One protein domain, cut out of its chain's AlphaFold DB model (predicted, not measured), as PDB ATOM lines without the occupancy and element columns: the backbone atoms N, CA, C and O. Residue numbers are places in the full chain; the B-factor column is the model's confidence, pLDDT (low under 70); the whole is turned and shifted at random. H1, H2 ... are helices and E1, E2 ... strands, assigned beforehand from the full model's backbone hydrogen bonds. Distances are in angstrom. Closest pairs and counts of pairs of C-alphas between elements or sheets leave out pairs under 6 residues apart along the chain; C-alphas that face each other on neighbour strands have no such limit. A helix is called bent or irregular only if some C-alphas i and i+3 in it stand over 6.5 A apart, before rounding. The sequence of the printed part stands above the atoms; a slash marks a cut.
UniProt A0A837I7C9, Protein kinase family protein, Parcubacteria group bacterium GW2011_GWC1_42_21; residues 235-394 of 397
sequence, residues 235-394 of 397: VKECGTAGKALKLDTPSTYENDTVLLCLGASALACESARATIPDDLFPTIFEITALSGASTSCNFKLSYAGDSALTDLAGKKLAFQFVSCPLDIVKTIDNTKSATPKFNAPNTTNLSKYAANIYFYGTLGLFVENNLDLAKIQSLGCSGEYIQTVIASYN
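Overview. This is residues 235 to 394 of the 397 residues of the protein "Protein kinase family protein" of Parcubacteria group bacterium GW2011_GWC1_42_21 (UniProt A0A837I7C9). A twisted sheet of five strands has two helices, H1 and H2, crosswise to each other over one face, and the small hairpin of E6 and E7 packs on the side of H2 away from this sheet. H3 and H4 form a helical hairpin near the E5 edge. The 160 printed residues hold four named helices and seven named strands, in the order E1 H1 E2 E3 E4 E5 E6 E7 H2 H3 H4, and the class is mixed, helices and strands. The large sheet runs E1 E2 E3 E4 E5 and is mixed, while E6 and E7 are antiparallel. The whole is compact, with a radius of gyration of the C-alphas of 14.7 A and spans of 38 by 36 by 34 A.

Along the chain. Find C-alpha 236 at (44.949, -41.131, -37.305), where E1, residues 236 to 240, begins. Its sheet goes on with E2, residues 272 to 275, E3, residues 284 to 289 and 16.3 A long, E4, residues 297 to 302 and 16.3 A, and E5, residues 321 to 325. H1 is residues 257 to 268, 16.3 A. H2, residues 350 to 368, starts at C-alpha 350, (33.162, -38.173, -47.617), and spans 23.0 A; it is irregular, with C-alphas 362 and 365 7.2 A apart, and has a kink of 55 degrees near residue 361. E6 is residues 331 to 333, E7 341 to 343, and H3 373 to 378. H4, residues 384 to 394, 15.7 A, ends at C-alpha 394, (12.119, -36.878, -19.135).

Arrangement. E1, H1 and E2 form a strand-helix-strand unit, two parallel neighbour strands with a helix between, its crossover right-handed; look for N 238 and O 273, 2.8 A apart. E2 E3 E4 E5 is a meander, each strand the antiparallel neighbour of the one before, with N 274 and O 285 at 2.8 A, N 286 and O 300 at 2.8 A, and N 299 and O 324 at 2.8 A. H1 and H2 lie on the same face, making two layers, helices on one face of a sheet, at heights of 8.1 A and 10.6 A. They touch, H2 with residues 350 to 355 alone, about perpendicular at 76 degrees; the closest C-alphas are those of Leu 260 and Ser 351, 4.1 A. The closest C-alphas of E6 and H2 are those of Thr 331 and Asn 356, 5.4 A apart; in the hairpin of E6 and E7, N 331 and O 343 are 2.8 A apart, within hydrogen-bond range. H4 only grazes the large sheet, with residues 384 to 388. H3 and H4 only just touch, with 3 pairs of C-alphas within 8 A, the closest Leu 373 and Gln 387 at 7.2 A. Every O i to N i+4 pair is within hydrogen-bond range in H1, H3 and H4, and 13 of 15 in H2.

Size, cuts and confidence. The C-alphas farthest apart, those of Gly 292 and Ala 338, are 41.3 A apart. The printed part has no cut; the links E1 to H1 and E4 to E5 are long. Mean pLDDT of the printed part is 87.0, and it is under 70 at residues 291 to 295, 313, 334 and 336 to 340.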
ATOM      1  N   VAL A 235      46.054 -44.435 -34.111       88.50
ATOM      2  CA  VAL A 235      44.896 -43.571 -34.361       88.50
ATOM      3  C   VAL A 235      45.345 -42.407 -35.237       88.50
ATOM      4  O   VAL A 235      46.293 -41.696 -34.908       88.50
ATOM      5  N   LYS A 236      44.676 -42.220 -36.371       93.12
ATOM      6  CA  LYS A 236      44.949 -41.131 -37.305       93.12
ATOM      7  C   LYS A 236      44.315 -39.827 -36.826       93.12
ATOM      8  O   LYS A 236      43.095 -39.715 -36.762       93.12
ATOM      9  N   GLU A 237      45.123 -38.813 -36.544       95.88
ATOM     10  CA  GLU A 237      44.620 -37.485 -36.173       95.88
ATOM     11  C   GLU A 237      44.262 -36.676 -37.432       95.88
ATOM     12  O   GLU A 237      45.127 -36.289 -38.216       95.88
ATOM     13  N   CYS A 238      42.971 -36.413 -37.626       94.88
ATOM     14  CA  CYS A 238      42.434 -35.599 -38.718       94.88
ATOM     15  C   CYS A 238      42.460 -34.090 -38.414       94.88
ATOM     16  O   CYS A 238      42.251 -33.290 -39.325       94.88
ATOM     17  N   GLY A 239      42.725 -33.690 -37.164       94.56
ATOM     18  CA  GLY A 239      42.834 -32.291 -36.738       94.56
ATOM     19  C   GLY A 239      41.528 -31.688 -36.210       94.56
ATOM     20  O   GLY A 239      40.640 -32.403 -35.746       94.56
ATOM     21  N   THR A 240      41.426 -30.358 -36.266       94.25
ATOM     22  CA  THR A 240      40.282 -29.592 -35.747       94.25
ATOM     23  C   THR A 240      39.524 -28.930 -36.890       94.25
ATOM     24  O   THR A 240      40.121 -28.180 -37.664       94.25
ATOM     25  N   ALA A 241      38.222 -29.201 -37.010       90.81
ATOM     26  CA  ALA A 241      37.381 -28.591 -38.036       90.81
ATOM     27  C   ALA A 241      37.315 -27.068 -37.850       90.81
ATOM     28  O   ALA A 241      37.336 -26.558 -36.729       90.81
ATOM     29  N   GLY A 242      37.228 -26.324 -38.953       80.25
ATOM     30  CA  GLY A 242      37.350 -24.862 -38.902       80.25
ATOM     31  C   GLY A 242      36.122 -24.139 -38.339       80.25
ATOM     32  O   GLY A 242      36.213 -22.965 -37.978       80.25
ATOM     33  N   LYS A 243      34.957 -24.796 -38.318       83.06
ATOM     34  CA  LYS A 243      33.666 -24.218 -37.917       83.06
ATOM     35  C   LYS A 243      32.770 -25.271 -37.278       83.06
ATOM     36  O   LYS A 243      32.895 -26.456 -37.578       83.06
ATOM     37  N   ALA A 244      31.821 -24.810 -36.468       84.62
ATOM     38  CA  ALA A 244      30.730 -25.648 -35.990       84.62
ATOM     39  C   ALA A 244      29.853 -26.121 -37.153       84.62
ATOM     40  O   ALA A 244      29.519 -25.346 -38.061       84.62
ATOM     41  N   LEU A 245      29.475 -27.396 -37.115       84.62
ATOM     42  CA  LEU A 245      28.657 -28.022 -38.145       84.62
ATOM     43  C   LEU A 245      27.199 -27.613 -37.961       84.62
ATOM     44  O   LEU A 245      26.631 -27.733 -36.877       84.62
ATOM     45  N   LYS A 246      26.558 -27.190 -39.050       81.25
ATOM     46  CA  LYS A 246      25.135 -26.845 -39.049       81.25
ATOM     47  C   LYS A 246      24.388 -27.667 -40.080       81.25
ATOM     48  O   LYS A 246      24.688 -27.588 -41.268       81.25
ATOM     49  N   LEU A 247      23.399 -28.439 -39.629       79.19
ATOM     50  CA  LEU A 247      22.649 -29.377 -40.472       79.19
ATOM     51  C   LEU A 247      21.975 -28.686 -41.671       79.19
ATOM     52  O   LEU A 247      21.929 -29.247 -42.764       79.19
ATOM     53  N   ASP A 248      21.490 -27.460 -41.475       76.19
ATOM     54  CA  ASP A 248      20.802 -26.630 -42.470       76.19
ATOM     55  C   ASP A 248      21.747 -25.838 -43.387       76.19
ATOM     56  O   ASP A 248      21.297 -25.237 -44.362       76.19
ATOM     57  N   THR A 249      23.053 -25.846 -43.105       82.19
ATOM     58  CA  THR A 249      24.047 -25.035 -43.810       82.19
ATOM     59  C   THR A 249      25.155 -25.935 -44.375       82.19
ATOM     60  O   THR A 249      26.223 -26.053 -43.765       82.19
ATOM     61  N   PRO A 250      24.952 -26.562 -45.553       83.81
ATOM     62  CA  PRO A 250      25.891 -27.539 -46.113       83.81
ATOM     63  C   PRO A 250      27.316 -27.019 -46.318       83.81
ATOM     64  O   PRO A 250      28.283 -27.762 -46.176       83.81
ATOM     65  N   SER A 251      27.473 -25.715 -46.557       84.06
ATOM     66  CA  SER A 251      28.784 -25.072 -46.688       84.06
ATOM     67  C   SER A 251      29.650 -25.142 -45.422       84.06
ATOM     68  O   SER A 251      30.848 -24.882 -45.507       84.06
ATOM     69  N   THR A 252      29.078 -25.499 -44.264       83.50
ATOM     70  CA  THR A 252      29.834 -25.726 -43.018       83.50
ATOM     71  C   THR A 252      30.554 -27.070 -42.980       83.50
ATOM     72  O   THR A 252      31.469 -27.215 -42.178       83.50
ATOM     73  N   TYR A 253      30.184 -28.032 -43.837       86.50
ATOM     74  CA  TYR A 253      30.750 -29.382 -43.791       86.50
ATOM     75  C   TYR A 253      31.110 -30.002 -45.146       86.50
ATOM     76  O   TYR A 253      31.965 -30.877 -45.187       86.50
ATOM     77  N   GLU A 254      30.514 -29.589 -46.270       86.25
ATOM     78  CA  GLU A 254      30.700 -30.295 -47.553       86.25
ATOM     79  C   GLU A 254      32.115 -30.190 -48.148       86.25
ATOM     80  O   GLU A 254      32.471 -31.031 -48.970       86.25
ATOM     81  N   ASN A 255      32.919 -29.209 -47.724       86.62
ATOM     82  CA  ASN A 255      34.286 -28.974 -48.213       86.62
ATOM     83  C   ASN A 255      35.329 -28.910 -47.084       86.62
ATOM     84  O   ASN A 255      36.422 -28.378 -47.277       86.62
ATOM     85  N   ASP A 256      34.991 -29.401 -45.891       92.12
ATOM     86  CA  ASP A 256      35.919 -29.410 -44.763       92.12
ATOM     87  C   ASP A 256      36.895 -30.596 -44.889       92.12
ATOM     88  O   ASP A 256      36.485 -31.743 -45.109       92.12
ATOM     89  N   THR A 257      38.197 -30.312 -44.793       93.88
ATOM     90  CA  THR A 257      39.279 -31.296 -44.962       93.88
ATOM     91  C   THR A 257      39.402 -32.252 -43.775       93.88
ATOM     92  O   THR A 257      39.802 -33.403 -43.961       93.88
ATOM     93  N   VAL A 258      39.014 -31.819 -42.574       96.06
ATOM     94  CA  VAL A 258      38.982 -32.651 -41.363       96.06
ATOM     95  C   VAL A 258      37.846 -33.659 -41.469       96.06
ATOM     96  O   VAL A 258      38.050 -34.856 -41.257       96.06
ATOM     97  N   LEU A 259      36.667 -33.208 -41.903       94.94
ATOM     98  CA  LEU A 259      35.539 -34.096 -42.188       94.94
ATOM     99  C   LEU A 259      35.816 -35.022 -43.373       94.94
ATOM    100  O   LEU A 259      35.380 -36.171 -43.352       94.94
ATOM    101  N   LEU A 260      36.569 -34.569 -44.379       95.44
ATOM    102  CA  LEU A 260      37.011 -35.430 -45.478       95.44
ATOM    103  C   LEU A 260      37.864 -36.591 -44.947       95.44
ATOM    104  O   LEU A 260      37.626 -37.745 -45.301       95.44
ATOM    105  N   CYS A 261      38.826 -36.286 -44.070       96.50
ATOM    106  CA  CYS A 261      39.684 -37.273 -43.420       96.50
ATOM    107  C   CYS A 261      38.879 -38.262 -42.564       96.50
ATOM    108  O   CYS A 261      39.062 -39.476 -42.693       96.50
ATOM    109  N   LEU A 262      37.943 -37.769 -41.746       96.12
ATOM    110  CA  LEU A 262      37.060 -38.616 -40.942       96.12
ATOM    111  C   LEU A 262      36.163 -39.498 -41.810       96.12
ATOM    112  O   LEU A 262      36.022 -40.682 -41.531       96.12
ATOM    113  N   GLY A 263      35.581 -38.949 -42.875       95.25
ATOM    114  CA  GLY A 263      34.694 -39.682 -43.775       95.25
ATOM    115  C   GLY A 263      35.425 -40.774 -44.549       95.25
ATOM    116  O   GLY A 263      34.906 -41.878 -44.687       95.25
ATOM    117  N   ALA A 264      36.652 -40.490 -44.998       95.25
ATOM    118  CA  ALA A 264      37.531 -41.488 -45.599       95.25
ATOM    119  C   ALA A 264      37.852 -42.616 -44.609       95.25
ATOM    120  O   ALA A 264      37.759 -43.788 -44.964       95.25
ATOM    121  N   SER A 265      38.172 -42.258 -43.363       95.00
ATOM    122  CA  SER A 265      38.506 -43.221 -42.309       95.00
ATOM    123  C   SER A 265      37.290 -44.060 -41.904       95.00
ATOM    124  O   SER A 265      37.401 -45.270 -41.757       95.00
ATOM    125  N   ALA A 266      36.104 -43.456 -41.823       94.19
ATOM    126  CA  ALA A 266      34.848 -44.161 -41.577       94.19
ATOM    127  C   ALA A 266      34.529 -45.166 -42.694       94.19
ATOM    128  O   ALA A 266      34.142 -46.295 -42.410       94.19
ATOM    129  N   LEU A 267      34.734 -44.782 -43.960       93.00
ATOM    130  CA  LEU A 267      34.503 -45.666 -45.104       93.00
ATOM    131  C   LEU A 267      35.519 -46.817 -45.168       93.00
ATOM    132  O   LEU A 267      35.150 -47.944 -45.486       93.00
ATOM    133  N   ALA A 268      36.787 -46.533 -44.867       91.88
ATOM    134  CA  ALA A 268      37.861 -47.523 -44.841       91.88
ATOM    135  C   ALA A 268      37.890 -48.360 -43.551       91.88
ATOM    136  O   ALA A 268      38.667 -49.307 -43.459       91.88
ATOM    137  N   CYS A 269      37.061 -48.012 -42.564       92.31
ATOM    138  CA  CYS A 269      37.101 -48.570 -41.221       92.31
ATOM    139  C   CYS A 269      38.506 -48.466 -40.575       92.31
ATOM    140  O   CYS A 269      39.037 -49.408 -39.988       92.31
ATOM    141  N   GLU A 270      39.119 -47.287 -40.697       91.94
ATOM    142  CA  GLU A 270      40.407 -46.933 -40.099       91.94
ATOM    143  C   GLU A 270      40.180 -46.120 -38.817       91.94
ATOM    144  O   GLU A 270      39.313 -45.244 -38.772       91.94
ATOM    145  N   SER A 271      40.964 -46.393 -37.768       93.69
ATOM    146  CA  SER A 271      40.857 -45.627 -36.524       93.69
ATOM    147  C   SER A 271      41.338 -44.195 -36.741       93.69
ATOM    148  O   SER A 271      42.492 -43.975 -37.108       93.69
ATOM    149  N   ALA A 272      40.470 -43.220 -36.490       96.12
ATOM    150  CA  ALA A 272      40.760 -41.809 -36.704       96.12
ATOM    151  C   ALA A 272      40.087 -40.928 -35.656       96.12
ATOM    152  O   ALA A 272      39.105 -41.330 -35.038       96.12
ATOM    153  N   ARG A 273      40.597 -39.716 -35.466       96.69
ATOM    154  CA  ARG A 273      40.110 -38.770 -34.464       96.69
ATOM    155  C   ARG A 273      40.147 -37.345 -34.991       96.69
ATOM    156  O   ARG A 273      41.081 -36.961 -35.688       96.69
ATOM    157  N   ALA A 274      39.142 -36.556 -34.643       96.62
ATOM    158  CA  ALA A 274      39.105 -35.127 -34.900       96.62
ATOM    159  C   ALA A 274      38.417 -34.369 -33.766       96.62
ATOM    160  O   ALA A 274      37.645 -34.934 -32.986       96.62
ATOM    161  N   THR A 275      38.643 -33.060 -33.738       95.69
ATOM    162  CA  THR A 275      37.895 -32.131 -32.894       95.69
ATOM    163  C   THR A 275      36.953 -31.296 -33.751       95.69
ATOM    164  O   THR A 275      37.368 -30.618 -34.689       95.69
ATOM    165  N   ILE A 276      35.670 -31.343 -33.425       92.62
ATOM    166  CA  ILE A 276      34.618 -30.539 -34.024       92.62
ATOM    167  C   ILE A 276      34.252 -29.443 -33.020       92.62
ATOM    168  O   ILE A 276      33.793 -29.770 -31.926       92.62
ATOM    169  N   PRO A 277      34.479 -28.155 -33.330       86.88
ATOM    170  CA  PRO A 277      34.118 -27.086 -32.413       86.88
ATOM    171  C   PRO A 277      32.594 -26.991 -32.337       86.88
ATOM    172  O   PRO A 277      31.934 -26.740 -33.343       86.88
ATOM    173  N   ASP A 278      32.038 -27.206 -31.153       82.50
ATOM    174  CA  ASP A 278      30.606 -27.118 -30.897       82.50
ATOM    175  C   ASP A 278      30.390 -26.683 -29.446       82.50
ATOM    176  O   ASP A 278      31.055 -27.182 -28.537       82.50
ATOM    177  N   ASP A 279      29.484 -25.733 -29.233       77.38
ATOM    178  CA  ASP A 279      29.224 -25.173 -27.904       77.38
ATOM    179  C   ASP A 279      28.288 -26.063 -27.076       77.38
ATOM    180  O   ASP A 279      28.206 -25.915 -25.858       77.38
ATOM    181  N   LEU A 280      27.541 -26.964 -27.726       78.62
ATOM    182  CA  LEU A 280      26.447 -27.721 -27.110       78.62
ATOM    183  C   LEU A 280      26.636 -29.232 -27.218       78.62
ATOM    184  O   LEU A 280      26.224 -29.990 -26.332       78.62
ATOM    185  N   PHE A 281      27.225 -29.682 -28.316       84.25
ATOM    186  CA  PHE A 281      27.350 -31.089 -28.649       84.25
ATOM    187  C   PHE A 281      28.761 -31.626 -28.369       84.25
ATOM    188  O   PHE A 281      29.696 -30.855 -28.151       84.25
ATOM    189  N   PRO A 282      28.923 -32.960 -28.320       85.31
ATOM    190  CA  PRO A 282      30.231 -33.581 -28.159       85.31
ATOM    191  C   PRO A 282      31.246 -33.073 -29.192       85.31
ATOM    192  O   PRO A 282      31.004 -33.146 -30.394       85.31
ATOM    193  N   THR A 283      32.401 -32.608 -28.725       90.31
ATOM    194  CA  THR A 283      33.413 -31.959 -29.571       90.31
ATOM    195  C   THR A 283      34.483 -32.910 -30.093       90.31
ATOM    196  O   THR A 283      35.216 -32.569 -31.014       90.31
ATOM    197  N   ILE A 284      34.616 -34.111 -29.535       95.50
ATOM    198  CA  ILE A 284      35.600 -35.102 -29.977       95.50
ATOM    199  C   ILE A 284      34.877 -36.167 -30.797       95.50
ATOM    200  O   ILE A 284      33.996 -36.854 -30.275       95.50
ATOM    201  N   PHE A 285      35.279 -36.323 -32.058       97.00
ATOM    202  CA  PHE A 285      34.749 -37.322 -32.980       97.00
ATOM    203  C   PHE A 285      35.838 -38.345 -33.316       97.00
ATOM    204  O   PHE A 285      36.847 -38.025 -33.939       97.00
ATOM    205  N   GLU A 286      35.614 -39.587 -32.899       96.44
ATOM    206  CA  GLU A 286      36.487 -40.732 -33.126       96.44
ATOM    207  C   GLU A 286      35.798 -41.785 -34.009       96.44
ATOM    208  O   GLU A 286      34.609 -42.072 -33.862       96.44
ATOM    209  N   ILE A 287      36.562 -42.387 -34.914       96.19
ATOM    210  CA  ILE A 287      36.262 -43.655 -35.575       96.19
ATOM    211  C   ILE A 287      37.167 -44.700 -34.935       96.19
ATOM    212  O   ILE A 287      38.371 -44.485 -34.797       96.19
ATOM    213  N   THR A 288      36.600 -45.827 -34.526       92.94
ATOM    214  CA  THR A 288      37.335 -46.904 -33.862       92.94
ATOM    215  C   THR A 288      37.141 -48.202 -34.628       92.94
ATOM    216  O   THR A 288      36.020 -48.704 -34.747       92.94
ATOM    217  N   ALA A 289      38.249 -48.753 -35.119       88.12
ATOM    218  CA  ALA A 289      38.269 -50.075 -35.726       88.12
ATOM    219  C   ALA A 289      38.148 -51.161 -34.654       88.12
ATOM    220  O   ALA A 289      38.889 -51.165 -33.670       88.12
ATOM    221  N   LEU A 290      37.212 -52.094 -34.844       82.00
ATOM    222  CA  LEU A 290      37.045 -53.225 -33.937       82.00
ATOM    223  C   LEU A 290      38.086 -54.299 -34.276       82.00
ATOM    224  O   LEU A 290      38.080 -54.883 -35.360       82.00
ATOM    225  N   SER A 291      38.997 -54.571 -33.341       62.94
ATOM    226  CA  SER A 291      40.011 -55.615 -33.504       62.94
ATOM    227  C   SER A 291      39.340 -56.987 -33.652       62.94
ATOM    228  O   SER A 291      38.673 -57.456 -32.733       62.94
ATOM    229  N   GLY A 292      39.516 -57.633 -34.809       59.88
ATOM    230  CA  GLY A 292      38.999 -58.980 -35.092       59.88
ATOM    231  C   GLY A 292      37.865 -59.055 -36.120       59.88
ATOM    232  O   GLY A 292      37.548 -60.152 -36.572       59.88
ATOM    233  N   ALA A 293      37.303 -57.922 -36.552       56.56
ATOM    234  CA  ALA A 293      36.326 -57.860 -37.636       56.56
ATOM    235  C   ALA A 293      36.839 -56.917 -38.727       56.56
ATOM    236  O   ALA A 293      36.905 -55.708 -38.540       56.56
ATOM    237  N   SER A 294      37.209 -57.465 -39.886       54.34
ATOM    238  CA  SER A 294      37.865 -56.727 -40.976       54.34
ATOM    239  C   SER A 294      36.992 -55.659 -41.655       54.34
ATOM    240  O   SER A 294      37.441 -55.046 -42.617       54.34
ATOM    241  N   THR A 295      35.747 -55.452 -41.209       66.25
ATOM    242  CA  THR A 295      34.782 -54.556 -41.872       66.25
ATOM    243  C   THR A 295      33.847 -53.786 -40.936       66.25
ATOM    244  O   THR A 295      32.985 -53.067 -41.437       66.25
ATOM    245  N   SER A 296      33.943 -53.923 -39.607       79.56
ATOM    246  CA  SER A 296      33.024 -53.235 -38.682       79.56
ATOM    247  C   SER A 296      33.748 -52.199 -37.832       79.56
ATOM    248  O   SER A 296      34.682 -52.531 -37.100       79.56
ATOM    249  N   CYS A 297      33.270 -50.962 -37.896       91.75
ATOM    250  CA  CYS A 297      33.789 -49.837 -37.133       91.75
ATOM    251  C   CYS A 297      32.680 -49.161 -36.350       91.75
ATOM    252  O   CYS A 297      31.532 -49.097 -36.798       91.75
ATOM    253  N   ASN A 298      33.066 -48.591 -35.215       95.19
ATOM    254  CA  ASN A 298      32.202 -47.722 -34.443       95.19
ATOM    255  C   ASN A 298      32.599 -46.270 -34.673       95.19
ATOM    256  O   ASN A 298      33.780 -45.951 -34.817       95.19
ATOM    257  N   PHE A 299      31.615 -45.383 -34.646       96.25
ATOM    258  CA  PHE A 299      31.870 -43.986 -34.350       96.25
ATOM    259  C   PHE A 299      31.716 -43.755 -32.849       96.25
ATOM    260  O   PHE A 299      30.970 -44.460 -32.159       96.25
ATOM    261  N   LYS A 300      32.419 -42.758 -32.333       96.69
ATOM    262  CA  LYS A 300      32.314 -42.294 -30.958       96.69
ATOM    263  C   LYS A 300      32.333 -40.775 -30.941       96.69
ATOM    264  O   LYS A 300      33.200 -40.146 -31.536       96.69
ATOM    265  N   LEU A 301      31.363 -40.202 -30.246       96.44
ATOM    266  CA  LEU A 301      31.248 -38.773 -30.001       96.44
ATOM    267  C   LEU A 301      31.387 -38.547 -28.502       96.44
ATOM    268  O   LEU A 301      30.682 -39.190 -27.723       96.44
ATOM    269  N   SER A 302      32.300 -37.675 -28.086       95.31
ATOM    270  CA  SER A 302      32.559 -37.415 -26.666       95.31
ATOM    271  C   SER A 302      32.777 -35.941 -26.357       95.31
ATOM    272  O   SER A 302      33.255 -35.179 -27.197       95.31
ATOM    273  N   TYR A 303      32.388 -35.533 -25.153       89.00
ATOM    274  CA  TYR A 303      32.740 -34.222 -24.625       89.00
ATOM    275  C   TYR A 303      34.181 -34.238 -24.128       89.00
ATOM    276  O   TYR A 303      34.642 -35.220 -23.540       89.00
ATOM    277  N   ALA A 304      34.875 -33.120 -24.325       89.31
ATOM    278  CA  ALA A 304      36.194 -32.922 -23.752       89.31
ATOM    279  C   ALA A 304      36.159 -33.034 -22.214       89.31
ATOM    280  O   ALA A 304      35.139 -32.773 -21.566       89.31
ATOM    281  N   GLY A 305      37.273 -33.467 -21.623       85.50
ATOM    282  CA  GLY A 305      37.374 -33.702 -20.179       85.50
ATOM    283  C   GLY A 305      37.261 -32.440 -19.323       85.50
ATOM    284  O   GLY A 305      36.895 -32.502 -18.153       85.50
ATOM    285  N   ASP A 306      37.539 -31.293 -19.925       84.12
ATOM    286  CA  ASP A 306      37.419 -29.948 -19.374       84.12
ATOM    287  C   ASP A 306      36.072 -29.282 -19.707       84.12
ATOM    288  O   ASP A 306      35.872 -28.107 -19.402       84.12
ATOM    289  N   SER A 307      35.120 -30.014 -20.300       80.81
ATOM    290  CA  SER A 307      33.805 -29.460 -20.628       80.81
ATOM    291  C   SER A 307      33.068 -28.985 -19.371       80.81
ATOM    292  O   SER A 307      32.760 -29.761 -18.462       80.81
ATOM    293  N   ALA A 308      32.727 -27.697 -19.347       80.81
ATOM    294  CA  ALA A 308      31.918 -27.089 -18.293       80.81
ATOM    295  C   ALA A 308      30.406 -27.338 -18.463       80.81
ATOM    296  O   ALA A 308      29.617 -26.911 -17.621       80.81
ATOM    297  N   LEU A 309      29.989 -28.013 -19.539       78.00
ATOM    298  CA  LEU A 309      28.579 -28.207 -19.853       78.00
ATOM    299  C   LEU A 309      27.911 -29.151 -18.849       78.00
ATOM    300  O   LEU A 309      28.472 -30.173 -18.442       78.00
ATOM    301  N   THR A 310      26.676 -28.824 -18.484       77.31
ATOM    302  CA  THR A 310      25.818 -29.649 -17.631       77.31
ATOM    303  C   THR A 310      24.495 -29.918 -18.320       77.31
ATOM    304  O   THR A 310      23.958 -29.046 -19.000       77.31
ATOM    305  N   ASP A 311      23.954 -31.113 -18.119       74.50
ATOM    306  CA  ASP A 311      22.632 -31.477 -18.607       74.50
ATOM    307  C   ASP A 311      21.501 -30.777 -17.824       74.50
ATOM    308  O   ASP A 311      21.739 -30.028 -16.872       74.50
ATOM    309  N   LEU A 312      20.243 -31.022 -18.211       70.00
ATOM    310  CA  LEU A 312      19.088 -30.396 -17.551       70.00
ATOM    311  C   LEU A 312      18.866 -30.876 -16.110       70.00
ATOM    312  O   LEU A 312      18.153 -30.213 -15.359       70.00
ATOM    313  N   ALA A 313      19.453 -32.008 -15.730       68.06
ATOM    314  CA  ALA A 313      19.451 -32.524 -14.369       68.06
ATOM    315  C   ALA A 313      20.671 -32.035 -13.556       68.06
ATOM    316  O   ALA A 313      20.847 -32.448 -12.411       68.06
ATOM    317  N   GLY A 314      21.510 -31.155 -14.122       70.25
ATOM    318  CA  GLY A 314      22.713 -30.617 -13.484       70.25
ATOM    319  C   GLY A 314      23.923 -31.555 -13.523       70.25
ATOM    320  O   GLY A 314      24.935 -31.283 -12.875       70.25
ATOM    321  N   LYS A 315      23.861 -32.662 -14.271       78.62
ATOM    322  CA  LYS A 315      24.972 -33.609 -14.398       78.62
ATOM    323  C   LYS A 315      26.000 -33.081 -15.395       78.62
ATOM    324  O   LYS A 315      25.659 -32.732 -16.522       78.62
ATOM    325  N   LYS A 316      27.276 -33.059 -15.000       85.31
ATOM    326  CA  LYS A 316      28.385 -32.644 -15.877       85.31
ATOM    327  C   LYS A 316      28.511 -33.564 -17.090       85.31
ATOM    328  O   LYS A 316      28.468 -34.786 -16.942       85.31
ATOM    329  N   LEU A 317      28.699 -32.971 -18.267       84.06
ATOM    330  CA  LEU A 317      28.876 -33.674 -19.539       84.06
ATOM    331  C   LEU A 317      30.332 -34.052 -19.822       84.06
ATOM    332  O   LEU A 317      30.564 -34.879 -20.696       84.06
ATOM    333  N   ALA A 318      31.295 -33.506 -19.074       87.75
ATOM    334  CA  ALA A 318      32.709 -33.862 -19.184       87.75
ATOM    335  C   ALA A 318      32.925 -35.383 -19.218       87.75
ATOM    336  O   ALA A 318      32.356 -36.113 -18.404       87.75
ATOM    337  N   PHE A 319      33.750 -35.840 -20.166       89.44
ATOM    338  CA  PHE A 319      34.060 -37.251 -20.447       89.44
ATOM    339  C   PHE A 319      32.892 -38.136 -20.899       89.44
ATOM    340  O   PHE A 319      33.127 -39.282 -21.286       89.44
ATOM    341  N   GLN A 320      31.654 -37.637 -20.909       91.62
ATOM    342  CA  GLN A 320      30.541 -38.425 -21.414       91.62
ATOM    343  C   GLN A 320      30.680 -38.638 -22.917       91.62
ATOM    344  O   GLN A 320      31.099 -37.750 -23.668       91.62
ATOM    345  N   PHE A 321      30.280 -39.824 -23.358       95.31
ATOM    346  CA  PHE A 321      30.344 -40.205 -24.757       95.31
ATOM    347  C   PHE A 321      29.138 -41.037 -25.181       95.31
ATOM    348  O   PHE A 321      28.422 -41.606 -24.353       95.31
ATOM    349  N   VAL A 322      28.955 -41.123 -26.493       95.81
ATOM    350  CA  VAL A 322      28.145 -42.130 -27.173       95.81
ATOM    351  C   VAL A 322      29.020 -42.810 -28.214       95.81
ATOM    352  O   VAL A 322      29.738 -42.144 -28.954       95.81
ATOM    353  N   SER A 323      28.985 -44.136 -28.261       96.56
ATOM    354  CA  SER A 323      29.630 -44.928 -29.301       96.56
ATOM    355  C   SER A 323      28.631 -45.890 -29.908       96.56
ATOM    356  O   SER A 323      27.904 -46.559 -29.178       96.56
ATOM    357  N   CYS A 324      28.598 -45.948 -31.232       96.31
ATOM    358  CA  CYS A 324      27.666 -46.769 -31.986       96.31
ATOM    359  C   CYS A 324      28.352 -47.352 -33.227       96.31
ATOM    360  O   CYS A 324      29.272 -46.727 -33.764       96.31
ATOM    361  N   PRO A 325      27.870 -48.495 -33.729       95.12
ATOM    362  CA  PRO A 325      28.248 -49.015 -35.040       95.12
ATOM    363  C   PRO A 325      28.012 -48.009 -36.182       95.12
ATOM    364  O   PRO A 325      27.089 -47.198 -36.137       95.12
ATOM    365  N   LEU A 326      28.844 -48.035 -37.226       93.62
ATOM    366  CA  LEU A 326      28.668 -47.164 -38.402       93.62
ATOM    367  C   LEU A 326      27.513 -47.590 -39.323       93.62
ATOM    368  O   LEU A 326      26.990 -46.759 -40.066       93.62
ATOM    369  N   ASP A 327      27.105 -48.856 -39.289       91.88
ATOM    370  CA  ASP A 327      26.050 -49.423 -40.139       91.88
ATOM    371  C   ASP A 327      24.642 -48.914 -39.790       91.88
ATOM    372  O   ASP A 327      23.750 -48.930 -40.641       91.88
ATOM    373  N   ILE A 328      24.443 -48.395 -38.575       93.25
ATOM    374  CA  ILE A 328      23.163 -47.810 -38.153       93.25
ATOM    375  C   ILE A 328      22.983 -46.353 -38.597       93.25
ATOM    376  O   ILE A 328      21.886 -45.809 -38.467       93.25
ATOM    377  N   VAL A 329      24.041 -45.700 -39.090       94.19
ATOM    378  CA  VAL A 329      24.033 -44.265 -39.398       94.19
ATOM    379  C   VAL A 329      23.060 -43.954 -40.528       94.19
ATOM    380  O   VAL A 329      23.071 -44.593 -41.579       94.19
ATOM    381  N   LYS A 330      22.251 -42.904 -40.343       91.75
ATOM    382  CA  LYS A 330      21.303 -42.411 -41.350       91.75
ATOM    383  C   LYS A 330      21.448 -40.913 -41.566       91.75
ATOM    384  O   LYS A 330      21.731 -40.156 -40.644       91.75
ATOM    385  N   THR A 331      21.189 -40.473 -42.792       88.00
ATOM    386  CA  THR A 331      21.071 -39.048 -43.115       88.00
ATOM    387  C   THR A 331      19.748 -38.518 -42.590       88.00
ATOM    388  O   THR A 331      18.697 -39.101 -42.868       88.00
ATOM    389  N   ILE A 332      19.800 -37.382 -41.900       82.62
ATOM    390  CA  ILE A 332      18.619 -36.673 -41.412       82.62
ATOM    391  C   ILE A 332      18.148 -35.696 -42.493       82.62
ATOM    392  O   ILE A 332      18.811 -34.704 -42.780       82.62
ATOM    393  N   ASP A 333      16.981 -35.955 -43.076       77.50
ATOM    394  CA  ASP A 333      16.276 -34.998 -43.926       77.50
ATOM    395  C   ASP A 333      15.300 -34.183 -43.066       77.50
ATOM    396  O   ASP A 333      14.234 -34.658 -42.657       77.50
ATOM    397  N   ASN A 334      15.705 -32.941 -42.783       69.50
ATOM    398  CA  ASN A 334      14.963 -31.986 -41.965       69.50
ATOM    399  C   ASN A 334      14.138 -30.984 -42.797       69.50
ATOM    400  O   ASN A 334      13.673 -29.976 -42.271       69.50
ATOM    401  N   THR A 335      13.901 -31.252 -44.089       73.06
ATOM    402  CA  THR A 335      13.007 -30.407 -44.911       73.06
ATOM    403  C   THR A 335      11.591 -30.318 -44.331       73.06
ATOM    404  O   THR A 335      10.868 -29.355 -44.582       73.06
ATOM    405  N   LYS A 336      11.191 -31.308 -43.519       66.44
ATOM    406  CA  LYS A 336       9.951 -31.311 -42.737       66.44
ATOM    407  C   LYS A 336      10.245 -31.574 -41.262       66.44
ATOM    408  O   LYS A 336      10.153 -32.710 -40.802       66.44
ATOM    409  N   SER A 337      10.508 -30.518 -40.499       58.94
ATOM    410  CA  SER A 337      10.948 -30.625 -39.098       58.94
ATOM    411  C   SER A 337       9.969 -31.311 -38.140       58.94
ATOM    412  O   SER A 337      10.377 -31.794 -37.090       58.94
ATOM    413  N   ALA A 338       8.685 -31.412 -38.497       58.59
ATOM    414  CA  ALA A 338       7.694 -32.137 -37.696       58.59
ATOM    415  C   ALA A 338       7.846 -33.670 -37.764       58.59
ATOM    416  O   ALA A 338       7.423 -34.375 -36.849       58.59
ATOM    417  N   THR A 339       8.416 -34.190 -38.853       63.94
ATOM    418  CA  THR A 339       8.663 -35.621 -39.071       63.94
ATOM    419  C   THR A 339       9.941 -35.762 -39.897       63.94
ATOM    420  O   THR A 339       9.845 -35.926 -41.123       63.94
ATOM    421  N   PRO A 340      11.124 -35.637 -39.267       69.06
ATOM    422  CA  PRO A 340      12.376 -35.810 -39.982       69.06
ATOM    423  C   PRO A 340      12.404 -37.202 -40.610       69.06
ATOM    424  O   PRO A 340      11.964 -38.185 -40.005       69.06
ATOM    425  N   LYS A 341      12.869 -37.270 -41.854       79.00
ATOM    426  CA  LYS A 341      13.046 -38.543 -42.549       79.00
ATOM    427  C   LYS A 341      14.479 -39.012 -42.369       79.00
ATOM    428  O   LYS A 341      15.403 -38.206 -42.398       79.00
ATOM    429  N   PHE A 342      14.647 -40.318 -42.227       86.75
ATOM    430  CA  PHE A 342      15.949 -40.952 -42.099       86.75
ATOM    431  C   PHE A 342      16.209 -41.780 -43.349       86.75
ATOM    432  O   PHE A 342      15.468 -42.716 -43.645       86.75
ATOM    433  N   ASN A 343      17.237 -41.395 -44.097       88.69
ATOM    434  CA  ASN A 343      17.609 -42.034 -45.355       88.69
ATOM    435  C   ASN A 343      18.989 -42.683 -45.231       88.69
ATOM    436  O   ASN A 343      19.780 -42.309 -44.365       88.69
ATOM    437  N   ALA A 344      19.304 -43.616 -46.130       87.56
ATOM    438  CA  ALA A 344      20.650 -44.172 -46.207       87.56
ATOM    439  C   ALA A 344      21.693 -43.050 -46.425       87.56
ATOM    440  O   ALA A 344      21.424 -42.096 -47.167       87.56
ATOM    441  N   PRO A 345      22.862 -43.116 -45.766       88.12
ATOM    442  CA  PRO A 345      23.923 -42.144 -45.959       88.12
ATOM    443  C   PRO A 345      24.520 -42.244 -47.362       88.12
ATOM    444  O   PRO A 345      24.764 -43.333 -47.876       88.12
ATOM    445  N   ASN A 346      24.768 -41.090 -47.981       84.00
ATOM    446  CA  ASN A 346      25.531 -41.023 -49.221       84.00
ATOM    447  C   ASN A 346      27.031 -40.981 -48.886       84.00
ATOM    448  O   ASN A 346      27.482 -40.039 -48.236       84.00
ATOM    449  N   THR A 347      27.784 -41.981 -49.351       88.06
ATOM    450  CA  THR A 347      29.234 -42.116 -49.139       88.06
ATOM    451  C   THR A 347      30.084 -41.538 -50.276       88.06
ATOM    452  O   THR A 347      31.305 -41.541 -50.181       88.06
ATOM    453  N   THR A 348      29.479 -41.000 -51.345       90.81
ATOM    454  CA  THR A 348      30.202 -40.362 -52.461       90.81
ATOM    455  C   THR A 348      30.904 -39.072 -52.033       90.81
ATOM    456  O   THR A 348      32.009 -38.797 -52.490       90.81
ATOM    457  N   ASN A 349      30.283 -38.276 -51.155       92.31
ATOM    458  CA  ASN A 349      30.929 -37.116 -50.541       92.31
ATOM    459  C   ASN A 349      31.330 -37.479 -49.106       92.31
ATOM    460  O   ASN A 349      30.477 -37.570 -48.223       92.31
ATOM    461  N   LEU A 350      32.628 -37.688 -48.891       94.88
ATOM    462  CA  LEU A 350      33.162 -38.173 -47.617       94.88
ATOM    463  C   LEU A 350      32.997 -37.147 -46.487       94.88
ATOM    464  O   LEU A 350      32.610 -37.531 -45.386       94.88
ATOM    465  N   SER A 351      33.185 -35.851 -46.750       93.44
ATOM    466  CA  SER A 351      32.974 -34.813 -45.732       93.44
ATOM    467  C   SER A 351      31.512 -34.753 -45.285       93.44
ATOM    468  O   SER A 351      31.208 -34.699 -44.092       93.44
ATOM    469  N   LYS A 352      30.582 -34.864 -46.238       92.94
ATOM    470  CA  LYS A 352      29.146 -34.977 -45.959       92.94
ATOM    471  C   LYS A 352      28.805 -36.260 -45.209       92.94
ATOM    472  O   LYS A 352      27.955 -36.236 -44.324       92.94
ATOM    473  N   TYR A 353      29.455 -37.370 -45.541       94.31
ATOM    474  CA  TYR A 353      29.263 -38.629 -44.830       94.31
ATOM    475  C   TYR A 353      29.678 -38.512 -43.357       94.31
ATOM    476  O   TYR A 353      28.884 -38.856 -42.484       94.31
ATOM    477  N   ALA A 354      30.847 -37.932 -43.069       95.38
ATOM    478  CA  ALA A 354      31.279 -37.643 -41.700       95.38
ATOM    479  C   ALA A 354      30.291 -36.733 -40.956       95.38
ATOM    480  O   ALA A 354      29.923 -37.019 -39.817       95.38
ATOM    481  N   ALA A 355      29.795 -35.681 -41.613       93.25
ATOM    482  CA  ALA A 355      28.775 -34.811 -41.034       93.25
ATOM    483  C   ALA A 355      27.474 -35.569 -40.719       93.25
ATOM    484  O   ALA A 355      26.897 -35.384 -39.651       93.25
ATOM    485  N   ASN A 356      27.030 -36.467 -41.603       93.44
ATOM    486  CA  ASN A 356      25.854 -37.303 -41.360       93.44
ATOM    487  C   ASN A 356      26.043 -38.218 -40.143       93.44
ATOM    488  O   ASN A 356      25.113 -38.346 -39.351       93.44
ATOM    489  N   ILE A 357      27.230 -38.815 -39.968       95.81
ATOM    490  CA  ILE A 357      27.565 -39.605 -38.772       95.81
ATOM    491  C   ILE A 357      27.452 -38.732 -37.520       95.81
ATOM    492  O   ILE A 357      26.768 -39.109 -36.569       95.81
ATOM    493  N   TYR A 358      28.059 -37.541 -37.545       94.56
ATOM    494  CA  TYR A 358      28.010 -36.590 -36.434       94.56
ATOM    495  C   TYR A 358      26.568 -36.200 -36.074       94.56
ATOM    496  O   TYR A 358      26.148 -36.374 -34.932       94.56
ATOM    497  N   PHE A 359      25.767 -35.740 -37.039       91.06
ATOM    498  CA  PHE A 359      24.379 -35.333 -36.792       91.06
ATOM    499  C   PHE A 359      23.484 -36.494 -36.354       91.06
ATOM    500  O   PHE A 359      22.591 -36.324 -35.518       91.06
ATOM    501  N   TYR A 360      23.706 -37.687 -36.906       92.31
ATOM    502  CA  TYR A 360      22.980 -38.870 -36.475       92.31
ATOM    503  C   TYR A 360      23.326 -39.228 -35.026       92.31
ATOM    504  O   TYR A 360      22.420 -39.423 -34.222       92.31
ATOM    505  N   GLY A 361      24.608 -39.239 -34.665       91.25
ATOM    506  CA  GLY A 361      25.058 -39.556 -33.309       91.25
ATOM    507  C   GLY A 361      24.628 -38.541 -32.246       91.25
ATOM    508  O   GLY A 361      24.331 -38.932 -31.119       91.25
ATOM    509  N   THR A 362      24.556 -37.252 -32.591       86.81
ATOM    510  CA  THR A 362      24.150 -36.194 -31.649       86.81
ATOM    511  C   THR A 362      22.636 -36.088 -31.484       86.81
ATOM    512  O   THR A 362      22.159 -35.833 -30.380       86.81
ATOM    513  N   LEU A 363      21.863 -36.292 -32.557       83.94
ATOM    514  CA  LEU A 363      20.417 -36.036 -32.561       83.94
ATOM    515  C   LEU A 363      19.604 -37.156 -33.214       83.94
ATOM    516  O   LEU A 363      18.585 -37.585 -32.665       83.94
ATOM    517  N   GLY A 364      20.025 -37.622 -34.392       85.44
ATOM    518  CA  GLY A 364      19.241 -38.554 -35.209       85.44
ATOM    519  C   GLY A 364      18.902 -39.865 -34.502       85.44
ATOM    520  O   GLY A 364      17.748 -40.286 -34.531       85.44
ATOM    521  N   LEU A 365      19.871 -40.444 -33.792       91.31
ATOM    522  CA  LEU A 365      19.752 -41.680 -33.025       91.31
ATOM    523  C   LEU A 365      18.593 -41.621 -32.021       91.31
ATOM    524  O   LEU A 365      17.792 -42.550 -31.930       91.31
ATOM    525  N   PHE A 366      18.478 -40.516 -31.286       88.06
ATOM    526  CA  PHE A 366      17.463 -40.340 -30.249       88.06
ATOM    527  C   PHE A 366      16.079 -40.083 -30.840       88.06
ATOM    528  O   PHE A 366      15.086 -40.638 -30.363       88.06
ATOM    529  N   VAL A 367      16.015 -39.257 -31.887       84.38
ATOM    530  CA  VAL A 367      14.760 -38.906 -32.559       84.38
ATOM    531  C   VAL A 367      14.160 -40.124 -33.253       84.38
ATOM    532  O   VAL A 367      12.969 -40.388 -33.099       84.38
ATOM    533  N   GLU A 368      14.973 -40.891 -33.977       84.38
ATOM    534  CA  GLU A 368      14.516 -42.090 -34.678       84.38
ATOM    535  C   GLU A 368      13.990 -43.157 -33.709       84.38
ATOM    536  O   GLU A 368      12.951 -43.777 -33.948       84.38
ATOM    537  N   ASN A 369      14.676 -43.339 -32.581       87.00
ATOM    538  CA  ASN A 369      14.351 -44.378 -31.610       87.00
ATOM    539  C   ASN A 369      13.387 -43.912 -30.509       87.00
ATOM    540  O   ASN A 369      13.147 -44.652 -29.560       87.00
ATOM    541  N   ASN A 370      12.774 -42.730 -30.646       85.12
ATOM    542  CA  ASN A 370      11.814 -42.164 -29.688       85.12
ATOM    543  C   ASN A 370      12.354 -42.076 -28.247       85.12
ATOM    544  O   ASN A 370      11.602 -42.280 -27.297       85.12
ATOM    545  N   LEU A 371      13.651 -41.788 -28.093       85.75
ATOM    546  CA  LEU A 371      14.346 -41.722 -26.798       85.75
ATOM    547  C   LEU A 371      14.215 -43.000 -25.943       85.75
ATOM    548  O   LEU A 371      14.278 -42.951 -24.716       85.75
ATOM    549  N   ASP A 372      14.045 -44.152 -26.589       87.19
ATOM    550  CA  ASP A 372      13.961 -45.450 -25.929       87.19
ATOM    551  C   ASP A 372      15.367 -46.036 -25.729       87.19
ATOM    552  O   ASP A 372      16.063 -46.381 -26.688       87.19
ATOM    553  N   LEU A 373      15.780 -46.148 -24.463       91.12
ATOM    554  CA  LEU A 373      17.100 -46.653 -24.087       91.12
ATOM    555  C   LEU A 373      17.339 -48.077 -24.603       91.12
ATOM    556  O   LEU A 373      18.422 -48.362 -25.112       91.12
ATOM    557  N   ALA A 374      16.341 -48.957 -24.491       92.75
ATOM    558  CA  ALA A 374      16.475 -50.354 -24.881       92.75
ATOM    559  C   ALA A 374      16.616 -50.483 -26.402       92.75
ATOM    560  O   ALA A 374      17.455 -51.248 -26.874       92.75
ATOM    561  N   LYS A 375      15.862 -49.685 -27.173       93.88
ATOM    562  CA  LYS A 375      16.013 -49.646 -28.637       93.88
ATOM    563  C   LYS A 375      17.395 -49.157 -29.041       93.88
ATOM    564  O   LYS A 375      18.051 -49.823 -29.833       93.88
ATOM    565  N   ILE A 376      17.867 -48.054 -28.462       92.88
ATOM    566  CA  ILE A 376      19.191 -47.507 -28.780       92.88
ATOM    567  C   ILE A 376      20.293 -48.522 -28.440       92.88
ATOM    568  O   ILE A 376      21.165 -48.778 -29.264       92.88
ATOM    569  N   GLN A 377      20.234 -49.162 -27.271       94.06
ATOM    570  CA  GLN A 377      21.217 -50.181 -26.884       94.06
ATOM    571  C   GLN A 377      21.149 -51.440 -27.759       94.06
ATOM    572  O   GLN A 377      22.185 -52.030 -28.059       94.06
ATOM    573  N   SER A 378      19.956 -51.831 -28.222       94.19
ATOM    574  CA  SER A 378      19.790 -52.975 -29.133       94.19
ATOM    575  C   SER A 378      20.448 -52.770 -30.503       94.19
ATOM    576  O   SER A 378      20.760 -53.746 -31.176       94.19
ATOM    577  N   LEU A 379      20.722 -51.515 -30.884       92.94
ATOM    578  CA  LEU A 379      21.488 -51.152 -32.081       92.94
ATOM    579  C   LEU A 379      23.012 -51.256 -31.878       92.94
ATOM    580  O   LEU A 379      23.775 -50.887 -32.763       92.94
ATOM    581  N   GLY A 380      23.473 -51.708 -30.706       93.06
ATOM    582  CA  GLY A 380      24.895 -51.776 -30.360       93.06
ATOM    583  C   GLY A 380      25.478 -50.455 -29.849       93.06
ATOM    584  O   GLY A 380      26.688 -50.361 -29.650       93.06
ATOM    585  N   CYS A 381      24.645 -49.437 -29.618       95.19
ATOM    586  CA  CYS A 381      25.089 -48.173 -29.043       95.19
ATOM    587  C   CYS A 381      25.343 -48.270 -27.533       95.19
ATOM    588  O   CYS A 381      24.590 -48.899 -26.788       95.19
ATOM    589  N   SER A 382      26.367 -47.567 -27.060       95.12
ATOM    590  CA  SER A 382      26.761 -47.507 -25.652       95.12
ATOM    591  C   SER A 382      27.297 -46.125 -25.264       95.12
ATOM    592  O   SER A 382      27.564 -45.290 -26.127       95.12
ATOM    593  N   GLY A 383      27.439 -45.879 -23.959       93.81
ATOM    594  CA  GLY A 383      27.983 -44.635 -23.403       93.81
ATOM    595  C   GLY A 383      26.999 -43.877 -22.506       93.81
ATOM    596  O   GLY A 383      25.777 -44.001 -22.638       93.81
ATOM    597  N   GLU A 384      27.530 -43.111 -21.548       91.50
ATOM    598  CA  GLU A 384      26.721 -42.426 -20.526       91.50
ATOM    599  C   GLU A 384      25.879 -41.283 -21.095       91.50
ATOM    600  O   GLU A 384      24.818 -40.975 -20.541       91.50
ATOM    601  N   TYR A 385      26.302 -40.714 -22.228       89.31
ATOM    602  CA  TYR A 385      25.590 -39.620 -22.880       89.31
ATOM    603  C   TYR A 385      24.153 -40.011 -23.243       89.31
ATOM    604  O   TYR A 385      23.237 -39.207 -23.086       89.31
ATOM    605  N   ILE A 386      23.927 -41.273 -23.634       91.12
ATOM    606  CA  ILE A 386      22.599 -41.782 -24.007       91.12
ATOM    607  C   ILE A 386      21.608 -41.604 -22.853       91.12
ATOM    608  O   ILE A 386      20.509 -41.079 -23.031       91.12
ATOM    609  N   GLN A 387      22.011 -42.019 -21.652       89.81
ATOM    610  CA  GLN A 387      21.165 -41.926 -20.464       89.81
ATOM    611  C   GLN A 387      20.930 -40.472 -20.071       89.81
ATOM    612  O   GLN A 387      19.815 -40.112 -19.712       89.81
ATOM    613  N   THR A 388      21.959 -39.629 -20.174       84.94
ATOM    614  CA  THR A 388      21.867 -38.202 -19.858       84.94
ATOM    615  C   THR A 388      20.896 -37.461 -20.781       84.94
ATOM    616  O   THR A 388      20.072 -36.683 -20.293       84.94
ATOM    617  N   VAL A 389      20.903 -37.743 -22.087       84.00
ATOM    618  CA  VAL A 389      19.938 -37.155 -23.035       84.00
ATOM    619  C   VAL A 389      18.506 -37.586 -22.700       84.00
ATOM    620  O   VAL A 389      17.608 -36.745 -22.623       84.00
ATOM    621  N   ILE A 390      18.287 -38.879 -22.443       85.69
ATOM    622  CA  ILE A 390      16.960 -39.420 -22.106       85.69
ATOM    623  C   ILE A 390      16.462 -38.866 -20.762       85.69
ATOM    624  O   ILE A 390      15.311 -38.444 -20.653       85.69
ATOM    625  N   ALA A 391      17.324 -38.819 -19.744       83.06
ATOM    626  CA  ALA A 391      16.997 -38.263 -18.434       83.06
ATOM    627  C   ALA A 391      16.646 -36.772 -18.532       83.06
ATOM    628  O   ALA A 391      15.624 -36.349 -17.996       83.06
ATOM    629  N   SER A 392      17.432 -35.998 -19.285       80.69
ATOM    630  CA  SER A 392      17.169 -34.576 -19.530       80.69
ATOM    631  C   SER A 392      15.835 -34.341 -20.236       80.69
ATOM    632  O   SER A 392      15.112 -33.402 -19.901       80.69
ATOM    633  N   TYR A 393      15.476 -35.199 -21.194       78.31
ATOM    634  CA  TYR A 393      14.176 -35.135 -21.855       78.31
ATOM    635  C   TYR A 393      13.024 -35.416 -20.886       78.31
ATOM    636  O   TYR A 393      12.059 -34.652 -20.833       78.31
ATOM    637  N   ASN A 394      13.145 -36.482 -20.093       78.19
ATOM    638  CA  ASN A 394      12.119 -36.878 -19.135       78.19
ATOM    639  C   ASN A 394      11.944 -35.851 -18.010       78.19
ATOM    640  O   ASN A 394      10.818 -35.619 -17.596       78.19
TER     641      ASN A 394